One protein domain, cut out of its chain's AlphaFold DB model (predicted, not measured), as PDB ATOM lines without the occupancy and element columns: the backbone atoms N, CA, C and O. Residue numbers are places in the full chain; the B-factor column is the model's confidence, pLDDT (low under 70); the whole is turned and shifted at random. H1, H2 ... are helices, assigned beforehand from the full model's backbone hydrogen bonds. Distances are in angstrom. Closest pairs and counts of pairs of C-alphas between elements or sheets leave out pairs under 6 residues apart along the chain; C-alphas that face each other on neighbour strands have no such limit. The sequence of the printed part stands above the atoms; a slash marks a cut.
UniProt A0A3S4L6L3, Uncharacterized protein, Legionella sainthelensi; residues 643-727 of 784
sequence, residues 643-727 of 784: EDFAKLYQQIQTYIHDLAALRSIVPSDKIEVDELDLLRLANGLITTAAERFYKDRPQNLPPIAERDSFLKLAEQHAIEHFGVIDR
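AT A GLANCE: This is residues 643 to 727 of the 784 residues of an uncharacterized protein of Legionella sainthelensi (UniProt A0A3S4L6L3). A long helical hairpin, H1 and H2 side by side, makes the long axis, and a shorter helix, H3, crosses it at one end. The loop of residues 664 to 670 sticks out at the hairpin's other end. The printed part has 85 residues with three named helices, in the order H1, H2, H3, and no named strand; its class is all helix. It is a loose rod, with a radius of gyration of the C-alphas of 15.8 A and spans of 52 by 20 by 18 A.

HOW THE PARTS SIT: Begin with H1, residues 643 to 663, which touches H2, residues 675 to 693; their closest C-alphas, of Tyr 649 and Ala 682, are 5.5 A apart. These two form a hairpin, at a shallow tilt of 9 degrees, opposite ways. Go on to H3, residues 710 to 722, which touches H2 at residues 686 to 691 of H2 alone; the closest C-alphas, of Ala 690 and Ala 714, are 4.6 A apart. H2 and H3 run the same way at a steep tilt of 69 degrees, only just short of about perpendicular. H3 and H1 only just touch, with 3 pairs of C-alphas within 8 A, through residues 710 to 711 of H3 and 646 to 649 of H1 alone; the closest, of Ala 646 and Phe 710, are 5.7 A apart. Their lines stand about perpendicular, only just, at 70.2 degrees. The helix packing is mostly crossed, but only just: of 3 touching pairs, 1 is at a shallow tilt. In H1, H2 and H3 every O i to N i+4 pair is within hydrogen-bond range.

IN THESE COORDINATES: Find C-alpha 643 at (258.083, 262.736, 254.602); from there H1 runs 30.1 A to C-alpha 663. H2 begins at C-alpha 675, at (270.477, 244.177, 261.911), and is 27.2 A long. H3 is 17.2 A long and ends at C-alpha 722, at (268.889, 258.475, 237.502).

THE WHOLE: Look at Pro 667 and Gln 699 for the two C-alphas farthest apart, 52.3 A. Both links are long: 11 residues between H1 and H2, 16 between H2 and H3. The printed part has no cut; its mean pLDDT is 89.3, and no printed residue is under 70.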
ATOM      1  N   GLU A 643     258.114 262.709 253.145       89.06
ATOM      2  CA  GLU A 643     258.083 262.736 254.602       89.06
ATOM      3  C   GLU A 643     257.671 261.378 255.190       89.06
ATOM      4  O   GLU A 643     258.264 260.959 256.183       89.06
ATOM      5  N   ASP A 644     256.754 260.641 254.551       88.50
ATOM      6  CA  ASP A 644     256.379 259.284 254.981       88.50
ATOM      7  C   ASP A 644     257.571 258.316 254.886       88.50
ATOM      8  O   ASP A 644     257.836 257.535 255.804       88.50
ATOM      9  N   PHE A 645     258.364 258.424 253.813       93.12
ATOM     10  CA  PHE A 645     259.605 257.655 253.663       93.12
ATOM     11  C   PHE A 645     260.655 258.060 254.701       93.12
ATOM     12  O   PHE A 645     261.318 257.194 255.276       93.12
ATOM     13  N   ALA A 646     260.805 259.363 254.959       91.38
ATOM     14  CA  ALA A 646     261.738 259.871 255.960       91.38
ATOM     15  C   ALA A 646     261.368 259.398 257.376       91.38
ATOM     16  O   ALA A 646     262.248 258.975 258.129       91.38
ATOM     17  N   LYS A 647     260.070 259.404 257.713       89.75
ATOM     18  CA  LYS A 647     259.530 258.898 258.981       89.75
ATOM     19  C   LYS A 647     259.879 257.423 259.168       89.75
ATOM     20  O   LYS A 647     260.472 257.072 260.189       89.75
ATOM     21  N   LEU A 648     259.592 256.572 258.178       91.06
ATOM     22  CA  LEU A 648     259.906 255.142 258.276       91.06
ATOM     23  C   LEU A 648     261.418 254.886 258.344       91.06
ATOM     24  O   LEU A 648     261.875 254.061 259.135       91.06
ATOM     25  N   TYR A 649     262.218 255.627 257.572       93.56
ATOM     26  CA  TYR A 649     263.676 255.544 257.650       93.56
ATOM     27  C   TYR A 649     264.177 255.851 259.069       93.56
ATOM     28  O   TYR A 649     264.967 255.087 259.624       93.56
ATOM     29  N   GLN A 650     263.685 256.926 259.692       89.62
ATOM     30  CA  GLN A 650     264.048 257.296 261.061       89.62
ATOM     31  C   GLN A 650     263.609 256.241 262.089       89.62
ATOM     32  O   GLN A 650     264.365 255.942 263.018       89.62
ATOM     33  N   GLN A 651     262.427 255.643 261.916       89.69
ATOM     34  CA  GLN A 651     261.958 254.539 262.760       89.69
ATOM     35  C   GLN A 651     262.891 253.326 262.664       89.69
ATOM     36  O   GLN A 651     263.287 252.787 263.696       89.69
ATOM     37  N   ILE A 652     263.318 252.940 261.456       92.81
ATOM     38  CA  ILE A 652     264.273 251.838 261.255       92.81
ATOM     39  C   ILE A 652     265.627 252.155 261.904       92.81
ATOM     40  O   ILE A 652     266.186 251.301 262.590       92.81
ATOM     41  N   GLN A 653     266.151 253.375 261.738       91.31
ATOM     42  CA  GLN A 653     267.417 253.782 262.368       91.31
ATOM     43  C   GLN A 653     267.337 253.725 263.899       91.31
ATOM     44  O   GLN A 653     268.223 253.177 264.553       91.31
ATOM     45  N   THR A 654     266.248 254.239 264.474       89.31
ATOM     46  CA  THR A 654     265.999 254.176 265.922       89.31
ATOM     47  C   THR A 654     265.937 252.726 266.397       89.31
ATOM     48  O   THR A 654     266.564 252.365 267.391       89.31
ATOM     49  N   TYR A 655     265.257 251.871 265.634       92.56
ATOM     50  CA  TYR A 655     265.104 250.462 265.955       92.56
ATOM     51  C   TYR A 655     266.428 249.678 265.905       92.56
ATOM     52  O   TYR A 655     266.669 248.833 266.763       92.56
ATOM     53  N   ILE A 656     267.330 250.000 264.969       93.25
ATOM     54  CA  ILE A 656     268.693 249.439 264.927       93.25
ATOM     55  C   ILE A 656     269.463 249.769 266.216       93.25
ATOM     56  O   ILE A 656     270.101 248.893 266.805       93.25
ATOM     57  N   HIS A 657     269.377 251.014 266.694       90.06
ATOM     58  CA  HIS A 657     270.016 251.415 267.949       90.06
ATOM     59  C   HIS A 657     269.428 250.685 269.163       90.06
ATOM     60  O   HIS A 657     270.179 250.194 270.009       90.06
ATOM     61  N   ASP A 658     268.103 250.567 269.231       90.88
ATOM     62  CA  ASP A 658     267.427 249.859 270.320       90.88
ATOM     63  C   ASP A 658     267.751 248.362 270.330       90.88
ATOM     64  O   ASP A 658     267.987 247.785 271.394       90.88
ATOM     65  N   LEU A 659     267.843 247.739 269.153       92.62
ATOM     66  CA  LEU A 659     268.290 246.356 269.000       92.62
ATOM     67  C   LEU A 659     269.709 246.167 269.554       92.62
ATOM     68  O   LEU A 659     269.959 245.207 270.288       92.62
ATOM     69  N   ALA A 660     270.634 247.081 269.245       90.75
ATOM     70  CA  ALA A 660     272.002 247.030 269.755       90.75
ATOM     71  C   ALA A 660     272.058 247.165 271.288       90.75
ATOM     72  O   ALA A 660     272.775 246.404 271.943       90.75
ATOM     73  N   ALA A 661     271.266 248.073 271.869       89.31
ATOM     74  CA  ALA A 661     271.162 248.227 273.320       89.31
ATOM     75  C   ALA A 661     270.624 246.947 273.983       89.31
ATOM     76  O   ALA A 661     271.247 246.402 274.895       89.31
ATOM     77  N   LEU A 662     269.521 246.389 273.473       89.50
ATOM     78  CA  LEU A 662     268.900 245.183 274.031       89.50
ATOM     79  C   LEU A 662     269.778 243.925 273.884       89.50
ATOM     80  O   LEU A 662     269.771 243.064 274.768       89.50
ATOM     81  N   ARG A 663     270.606 243.834 272.834       89.88
ATOM     82  CA  ARG A 663     271.627 242.776 272.677       89.88
ATOM     83  C   ARG A 663     272.707 242.796 273.760       89.88
ATOM     84  O   ARG A 663     273.355 241.777 273.976       89.88
ATOM     85  N   SER A 664     272.907 243.919 274.451       86.00
ATOM     86  CA  SER A 664     273.865 243.984 275.563       86.00
ATOM     87  C   SER A 664     273.348 243.322 276.850       86.00
ATOM     88  O   SER A 664     274.142 242.990 277.730       86.00
ATOM     89  N   ILE A 665     272.034 243.082 276.951       85.62
ATOM     90  CA  ILE A 665     271.376 242.588 278.173       85.62
ATOM     91  C   ILE A 665     270.700 241.221 277.988       85.62
ATOM     92  O   ILE A 665     270.665 240.420 278.931       85.62
ATOM     93  N   VAL A 666     270.193 240.934 276.784       87.06
ATOM     94  CA  VAL A 666     269.589 239.650 276.405       87.06
ATOM     95  C   VAL A 666     270.653 238.770 275.736       87.06
ATOM     96  O   VAL A 666     271.391 239.266 274.885       87.06
ATOM     97  N   PRO A 667     270.747 237.468 276.072       87.75
ATOM     98  CA  PRO A 667     271.678 236.562 275.403       87.75
ATOM     99  C   PRO A 667     271.487 236.562 273.880       87.75
ATOM    100  O   PRO A 667     270.358 236.520 273.392       87.75
ATOM    101  N   SER A 668     272.588 236.591 273.125       83.31
ATOM    102  CA  SER A 668     272.543 236.716 271.662       83.31
ATOM    103  C   SER A 668     271.827 235.552 270.973       83.31
ATOM    104  O   SER A 668     271.181 235.770 269.956       83.31
ATOM    105  N   ASP A 669     271.857 234.344 271.546       85.12
ATOM    106  CA  ASP A 669     271.113 233.175 271.054       85.12
ATOM    107  C   ASP A 669     269.588 233.308 271.206       85.12
ATOM    108  O   ASP A 669     268.843 232.474 270.692       85.12
ATOM    109  N   LYS A 670     269.113 234.327 271.934       88.50
ATOM    110  CA  LYS A 670     267.688 234.611 272.144       88.50
ATOM    111  C   LYS A 670     267.150 235.727 271.265       88.50
ATOM    112  O   LYS A 670     265.941 235.916 271.291       88.50
ATOM    113  N   ILE A 671     267.993 236.468 270.542       89.56
ATOM    114  CA  ILE A 671     267.554 237.543 269.645       89.56
ATOM    115  C   ILE A 671     267.579 237.038 268.206       89.56
ATOM    116  O   ILE A 671     268.639 236.731 267.671       89.56
ATOM    117  N   GLU A 672     266.405 236.984 267.581       92.88
ATOM    118  CA  GLU A 672     266.239 236.476 266.210       92.88
ATOM    119  C   GLU A 672     266.345 237.571 265.142       92.88
ATOM    120  O   GLU A 672     266.603 237.273 263.979       92.88
ATOM    121  N   VAL A 673     266.151 238.838 265.517       93.31
ATOM    122  CA  VAL A 673     266.167 239.962 264.570       93.31
ATOM    123  C   VAL A 673     267.593 240.251 264.101       93.31
ATOM    124  O   VAL A 673     268.484 240.493 264.924       93.31
ATOM    125  N   ASP A 674     267.790 240.272 262.780       91.88
ATOM    126  CA  ASP A 674     269.051 240.634 262.135       91.88
ATOM    127  C   ASP A 674     269.102 242.136 261.810       91.88
ATOM    128  O   ASP A 674     268.198 242.719 261.215       91.88
ATOM    129  N   GLU A 675     270.211 242.766 262.183       92.94
ATOM    130  CA  GLU A 675     270.477 244.177 261.911       92.94
ATOM    131  C   GLU A 675     270.725 244.424 260.415       92.94
ATOM    132  O   GLU A 675     270.364 245.478 259.888       92.94
ATOM    133  N   LEU A 676     271.297 243.444 259.707       94.00
ATOM    134  CA  LEU A 676     271.555 243.546 258.270       94.00
ATOM    135  C   LEU A 676     270.260 243.643 257.461       94.00
ATOM    136  O   LEU A 676     270.211 244.389 256.479       94.00
ATOM    137  N   ASP A 677     269.209 242.940 257.882       95.00
ATOM    138  CA  ASP A 677     267.898 243.034 257.244       95.00
ATOM    139  C   ASP A 677     267.314 244.444 257.406       95.00
ATOM    140  O   ASP A 677     266.860 245.033 256.425       95.00
ATOM    141  N   LEU A 678     267.421 245.043 258.596       95.50
ATOM    142  CA  LEU A 678     266.971 246.417 258.855       95.50
ATOM    143  C   LEU A 678     267.749 247.449 258.027       95.50
ATOM    144  O   LEU A 678     267.157 248.345 257.420       95.50
ATOM    145  N   LEU A 679     269.074 247.304 257.936       95.38
ATOM    146  CA  LEU A 679     269.912 248.157 257.087       95.38
ATOM    147  C   LEU A 679     269.545 248.027 255.603       95.38
ATOM    148  O   LEU A 679     269.584 249.016 254.865       95.38
ATOM    149  N   ARG A 680     269.158 246.829 255.146       96.44
ATOM    150  CA  ARG A 680     268.658 246.620 253.781       96.44
ATOM    151  C   ARG A 680     267.345 247.369 253.547       96.44
ATOM    152  O   ARG A 680     267.222 248.007 252.504       96.44
ATOM    153  N   LEU A 681     266.409 247.342 254.501       96.62
ATOM    154  CA  LEU A 681     265.155 248.106 254.413       96.62
ATOM    155  C   LEU A 681     265.431 249.616 254.326       96.62
ATOM    156  O   LEU A 681     264.932 250.283 253.421       96.62
ATOM    157  N   ALA A 682     266.290 250.147 255.203       95.88
ATOM    158  CA  ALA A 682     266.650 251.566 255.217       95.88
ATOM    159  C   ALA A 682     267.256 252.035 253.879       95.88
ATOM    160  O   ALA A 682     266.845 253.058 253.331       95.88
ATOM    161  N   ASN A 683     268.187 251.260 253.312       95.81
ATOM    162  CA  ASN A 683     268.764 251.556 251.998       95.81
ATOM    163  C   ASN A 683     267.733 251.425 250.866       95.81
ATOM    164  O   ASN A 683     267.709 252.249 249.953       95.81
ATOM    165  N   GLY A 684     266.846 250.430 250.944       96.44
ATOM    166  CA  GLY A 684     265.748 250.262 249.995       96.44
ATOM    167  C   GLY A 684     264.810 251.472 249.952       96.44
ATOM    168  O   GLY A 684     264.350 251.843 248.870       96.44
ATOM    169  N   LEU A 685     264.563 252.129 251.093       96.75
ATOM    170  CA  LEU A 685     263.756 253.355 251.150       96.75
ATOM    171  C   LEU A 685     264.415 254.506 250.402       96.75
ATOM    172  O   LEU A 685     263.730 255.209 249.663       96.75
ATOM    173  N   ILE A 686     265.733 254.672 250.547       96.00
ATOM    174  CA  ILE A 686     266.497 255.704 249.834       96.00
ATOM    175  C   ILE A 686     266.357 255.501 248.322       96.00
ATOM    176  O   ILE A 686     265.996 256.435 247.605       96.00
ATOM    177  N   THR A 687     266.580 254.275 247.839       95.88
ATOM    178  CA  THR A 687     266.443 253.937 246.414       95.88
ATOM    179  C   THR A 687     265.021 254.170 245.907       95.88
ATOM    180  O   THR A 687     264.830 254.789 244.860       95.88
ATOM    181  N   THR A 688     264.016 253.725 246.661       95.06
ATOM    182  CA  THR A 688     262.606 253.862 246.268       95.06
ATOM    183  C   THR A 688     262.175 255.330 246.234       95.06
ATOM    184  O   THR A 688     261.518 255.759 245.285       95.06
ATOM    185  N   ALA A 689     262.578 256.135 247.222       94.50
ATOM    186  CA  ALA A 689     262.287 257.566 247.251       94.50
ATOM    187  C   ALA A 689     262.986 258.313 246.102       94.50
ATOM    188  O   ALA A 689     262.365 259.151 245.443       94.50
ATOM    189  N   ALA A 690     264.248 257.976 245.816       93.62
ATOM    190  CA  ALA A 690     264.993 258.517 244.680       93.62
ATOM    191  C   ALA A 690     264.254 258.263 243.354       93.62
ATOM    192  O   ALA A 690     264.074 259.174 242.544       93.62
ATOM    193  N   GLU A 691     263.755 257.045 243.149       91.44
ATOM    194  CA  GLU A 691     262.973 256.709 241.961       91.44
ATOM    195  C   GLU A 691     261.641 257.474 241.920       91.44
ATOM    196  O   GLU A 691     261.330 258.132 240.926       91.44
ATOM    197  N   ARG A 692     260.864 257.442 243.008       90.56
ATOM    198  CA  ARG A 692     259.483 257.953 243.043       90.56
ATOM    199  C   ARG A 692     259.383 259.478 242.972       90.56
ATOM    200  O   ARG A 692     258.429 260.000 242.380       90.56
ATOM    201  N   PHE A 693     260.343 260.190 243.562       91.62
ATOM    202  CA  PHE A 693     260.298 261.648 243.706       91.62
ATOM    203  C   PHE A 693     261.298 262.404 242.820       91.62
ATOM    204  O   PHE A 693     261.139 263.615 242.678       91.62
ATOM    205  N   TYR A 694     262.269 261.733 242.180       90.62
ATOM    206  CA  TYR A 694     263.299 262.421 241.383       90.62
ATOM    207  C   TYR A 694     263.426 261.943 239.919       90.62
ATOM    208  O   TYR A 694     263.552 262.799 239.043       90.62
ATOM    209  N   LYS A 695     263.355 260.632 239.623       87.31
ATOM    210  CA  LYS A 695     263.684 260.034 238.299       87.31
ATOM    211  C   LYS A 695     262.951 260.655 237.095       87.31
ATOM    212  O   LYS A 695     263.571 260.845 236.056       87.31
ATOM    213  N   ASP A 696     261.688 261.052 237.263       82.81
ATOM    214  CA  ASP A 696     260.842 261.611 236.189       82.81
ATOM    215  C   ASP A 696     260.308 263.026 236.507       82.81
ATOM    216  O   ASP A 696     259.291 263.456 235.959       82.81
ATOM    217  N   ARG A 697     260.937 263.770 237.434       85.19
ATOM    218  CA  ARG A 697     260.376 265.035 237.968       85.19
ATOM    219  C   ARG A 697     261.291 266.263 237.850       85.19
ATOM    220  O   ARG A 697     261.402 267.011 238.818       85.19
ATOM    221  N   PRO A 698     261.897 266.572 236.688       71.38
ATOM    222  CA  PRO A 698     262.916 267.624 236.584       71.38
ATOM    223  C   PRO A 698     262.439 269.030 236.995       71.38
ATOM    224  O   PRO A 698     263.258 269.854 237.385       71.38
ATOM    225  N   GLN A 699     261.131 269.313 236.927       77.19
ATOM    226  CA  GLN A 699     260.543 270.612 237.297       77.19
ATOM    227  C   GLN A 699     259.754 270.599 238.619       77.19
ATOM    228  O   GLN A 699     259.321 271.653 239.066       77.19
ATOM    229  N   ASN A 700     259.581 269.432 239.249       82.50
ATOM    230  CA  ASN A 700     258.795 269.242 240.478       82.50
ATOM    231  C   ASN A 700     259.591 268.417 241.504       82.50
ATOM    232  O   ASN A 700     259.073 267.478 242.110       82.50
ATOM    233  N   LEU A 701     260.879 268.735 241.640       85.38
ATOM    234  CA  LEU A 701     261.758 268.091 242.609       85.38
ATOM    235  C   LEU A 701     261.401 268.533 244.039       85.38
ATOM    236  O   LEU A 701     261.021 269.692 244.231       85.38
ATOM    237  N   PRO A 702     261.601 267.667 245.051       84.94
ATOM    238  CA  PRO A 702     261.507 268.059 246.455       84.94
ATOM    239  C   PRO A 702     262.397 269.272 246.794       84.94
ATOM    240  O   PRO A 702     263.355 269.565 246.056       84.94
ATOM    241  N   PRO A 703     262.130 269.974 247.914       84.12
ATOM    242  CA  PRO A 703     262.985 271.055 248.404       84.12
ATOM    243  C   PRO A 703     264.459 270.638 248.507       84.12
ATOM    244  O   PRO A 703     264.772 269.460 248.688       84.12
ATOM    245  N   ILE A 704     265.376 271.606 248.381       79.38
ATOM    246  CA  ILE A 704     266.811 271.341 248.563       79.38
ATOM    247  C   ILE A 704     267.032 270.878 250.002       79.38
ATOM    248  O   ILE A 704     266.666 271.567 250.951       79.38
ATOM    249  N   ALA A 705     267.623 269.697 250.134       74.25
ATOM    250  CA  ALA A 705     267.749 269.002 251.398       74.25
ATOM    251  C   ALA A 705     268.847 269.599 252.296       74.25
ATOM    252  O   ALA A 705     269.928 269.963 251.819       74.25
ATOM    253  N   GLU A 706     268.600 269.637 253.608       75.88
ATOM    254  CA  GLU A 706     269.631 269.942 254.607       75.88
ATOM    255  C   GLU A 706     270.713 268.849 254.641       75.88
ATOM    256  O   GLU A 706     270.483 267.705 254.218       75.88
ATOM    257  N   ARG A 707     271.911 269.191 255.139       71.06
ATOM    258  CA  ARG A 707     272.999 268.213 255.306       71.06
ATOM    259  C   ARG A 707     272.545 267.090 256.245       71.06
ATOM    260  O   ARG A 707     271.858 267.350 257.223       71.06
ATOM    261  N   ASP A 708     272.912 265.857 255.895       74.25
ATOM    262  CA  ASP A 708     272.641 264.644 256.681       74.25
ATOM    263  C   ASP A 708     271.151 264.269 256.837       74.25
ATOM    264  O   ASP A 708     270.788 263.459 257.686       74.25
ATOM    265  N   SER A 709     270.281 264.802 255.970       85.94
ATOM    266  CA  SER A 709     268.857 264.447 255.917       85.94
ATOM    267  C   SER A 709     268.557 263.273 254.971       85.94
ATOM    268  O   SER A 709     269.272 263.035 253.993       85.94
ATOM    269  N   PHE A 710     267.437 262.574 255.205       91.25
ATOM    270  CA  PHE A 710     266.944 261.516 254.309       91.25
ATOM    271  C   PHE A 710     266.757 262.013 252.865       91.25
ATOM    272  O   PHE A 710     267.166 261.341 251.917       91.25
ATOM    273  N   LEU A 711     266.214 263.225 252.691       91.00
ATOM    274  CA  LEU A 711     266.027 263.839 251.374       91.00
ATOM    275  C   LEU A 711     267.361 263.993 250.635       91.00
ATOM    276  O   LEU A 711     267.418 263.791 249.423       91.00
ATOM    277  N   LYS A 712     268.452 264.306 251.350       90.38
ATOM    278  CA  LYS A 712     269.774 264.433 250.733       90.38
ATOM    279  C   LYS A 712     270.296 263.086 250.244       90.38
ATOM    280  O   LYS A 712     270.890 263.031 249.169       90.38
ATOM    281  N   LEU A 713     270.062 262.015 251.006       93.00
ATOM    282  CA  LEU A 713     270.428 260.653 250.612       93.00
ATOM    283  C   LEU A 713     269.664 260.218 249.353       93.00
ATOM    284  O   LEU A 713     270.277 259.717 248.412       93.00
ATOM    285  N   ALA A 714     268.352 260.468 249.305       93.94
ATOM    286  CA  ALA A 714     267.520 260.155 248.143       93.94
ATOM    287  C   ALA A 714     267.927 260.972 246.904       93.94
ATOM    288  O   ALA A 714     268.094 260.413 245.820       93.94
ATOM    289  N   GLU A 715     268.158 262.280 247.058       92.00
ATOM    290  CA  GLU A 715     268.621 263.143 245.966       92.00
ATOM    291  C   GLU A 715     269.995 262.707 245.442       92.00
ATOM    292  O   GLU A 715     270.188 262.616 244.233       92.00
ATOM    293  N   GLN A 716     270.941 262.389 246.332       91.56
ATOM    294  CA  GLN A 716     272.268 261.911 245.943       91.56
ATOM    295  C   GLN A 716     272.182 260.598 245.157       91.56
ATOM    296  O   GLN A 716     272.797 260.474 244.099       91.56
ATOM    297  N   HIS A 717     271.365 259.654 245.626       94.50
ATOM    298  CA  HIS A 717     271.122 258.406 244.912       94.50
ATOM    299  C   HIS A 717     270.508 258.662 243.527       94.50
ATOM    300  O   HIS A 717     270.900 258.038 242.542       94.50
ATOM    301  N   ALA A 718     269.588 259.625 243.414       92.75
ATOM    302  CA  ALA A 718     268.989 259.990 242.137       92.75
ATOM    303  C   ALA A 718     269.978 260.663 241.169       92.75
ATOM    304  O   ALA A 718     269.922 260.417 239.962       92.75
ATOM    305  N   ILE A 719     270.909 261.473 241.677       90.81
ATOM    306  CA  ILE A 719     272.003 262.051 240.883       90.81
ATOM    307  C   ILE A 719     272.899 260.931 240.334       90.81
ATOM    308  O   ILE A 719     273.230 260.924 239.149       90.81
ATOM    309  N   GLU A 720     273.265 259.968 241.181       92.31
ATOM    310  CA  GLU A 720     274.183 258.879 240.834       92.31
ATOM    311  C   GLU A 720     273.569 257.844 239.879       92.31
ATOM    312  O   GLU A 720     274.270 257.330 239.006       92.31
ATOM    313  N   HIS A 721     272.271 257.555 240.015       94.50
ATOM    314  CA  HIS A 721     271.626 256.431 239.325       94.50
ATOM    315  C   HIS A 721     270.549 256.820 238.303       94.50
ATOM    316  O   HIS A 721     270.256 256.021 237.414       94.50
ATOM    317  N   PHE A 722     269.975 258.024 238.386       89.56
ATOM    318  CA  PHE A 722     268.889 258.475 237.502       89.56
ATOM    319  C   PHE A 722     269.233 259.725 236.681       89.56
ATOM    320  O   PHE A 722     268.393 260.207 235.926       89.56
ATOM    321  N   GLY A 723     270.463 260.243 236.780       85.69
ATOM    322  CA  GLY A 723     270.913 261.384 235.976       85.69
ATOM    323  C   GLY A 723     270.253 262.712 236.358       85.69
ATOM    324  O   GLY A 723     270.175 263.624 235.534       85.69
ATOM    325  N   VAL A 724     269.767 262.824 237.596       86.75
ATOM    326  CA  VAL A 724     269.173 264.056 238.130       86.75
ATOM    327  C   VAL A 724     270.254 265.126 238.297       86.75
ATOM    328  O   VAL A 724     271.387 264.831 238.676       86.75
ATOM    329  N   ILE A 725     269.915 266.381 237.990       84.12
ATOM    330  CA  ILE A 725     270.856 267.506 238.068       84.12
ATOM    331  C   ILE A 725     271.260 267.744 239.527       84.12
ATOM    332  O   ILE A 725     270.417 267.875 240.414       84.12
ATOM    333  N   ASP A 726     272.565 267.860 239.764       81.38
ATOM    334  CA  ASP A 726     273.118 268.189 241.074       81.38
ATOM    335  C   ASP A 726     272.923 269.679 241.398       81.38
ATOM    336  O   ASP A 726     273.790 270.522 241.140       81.38
ATOM    337  N   ARG A 727     271.778 269.997 242.010       81.88
ATOM    338  CA  ARG A 727     271.403 271.355 242.444       81.88
ATOM    339  C   ARG A 727     272.352 271.946 243.496       81.88
ATOM    340  O   ARG A 727     272.383 273.158 243.691       81.88
TER     341      ARG A 727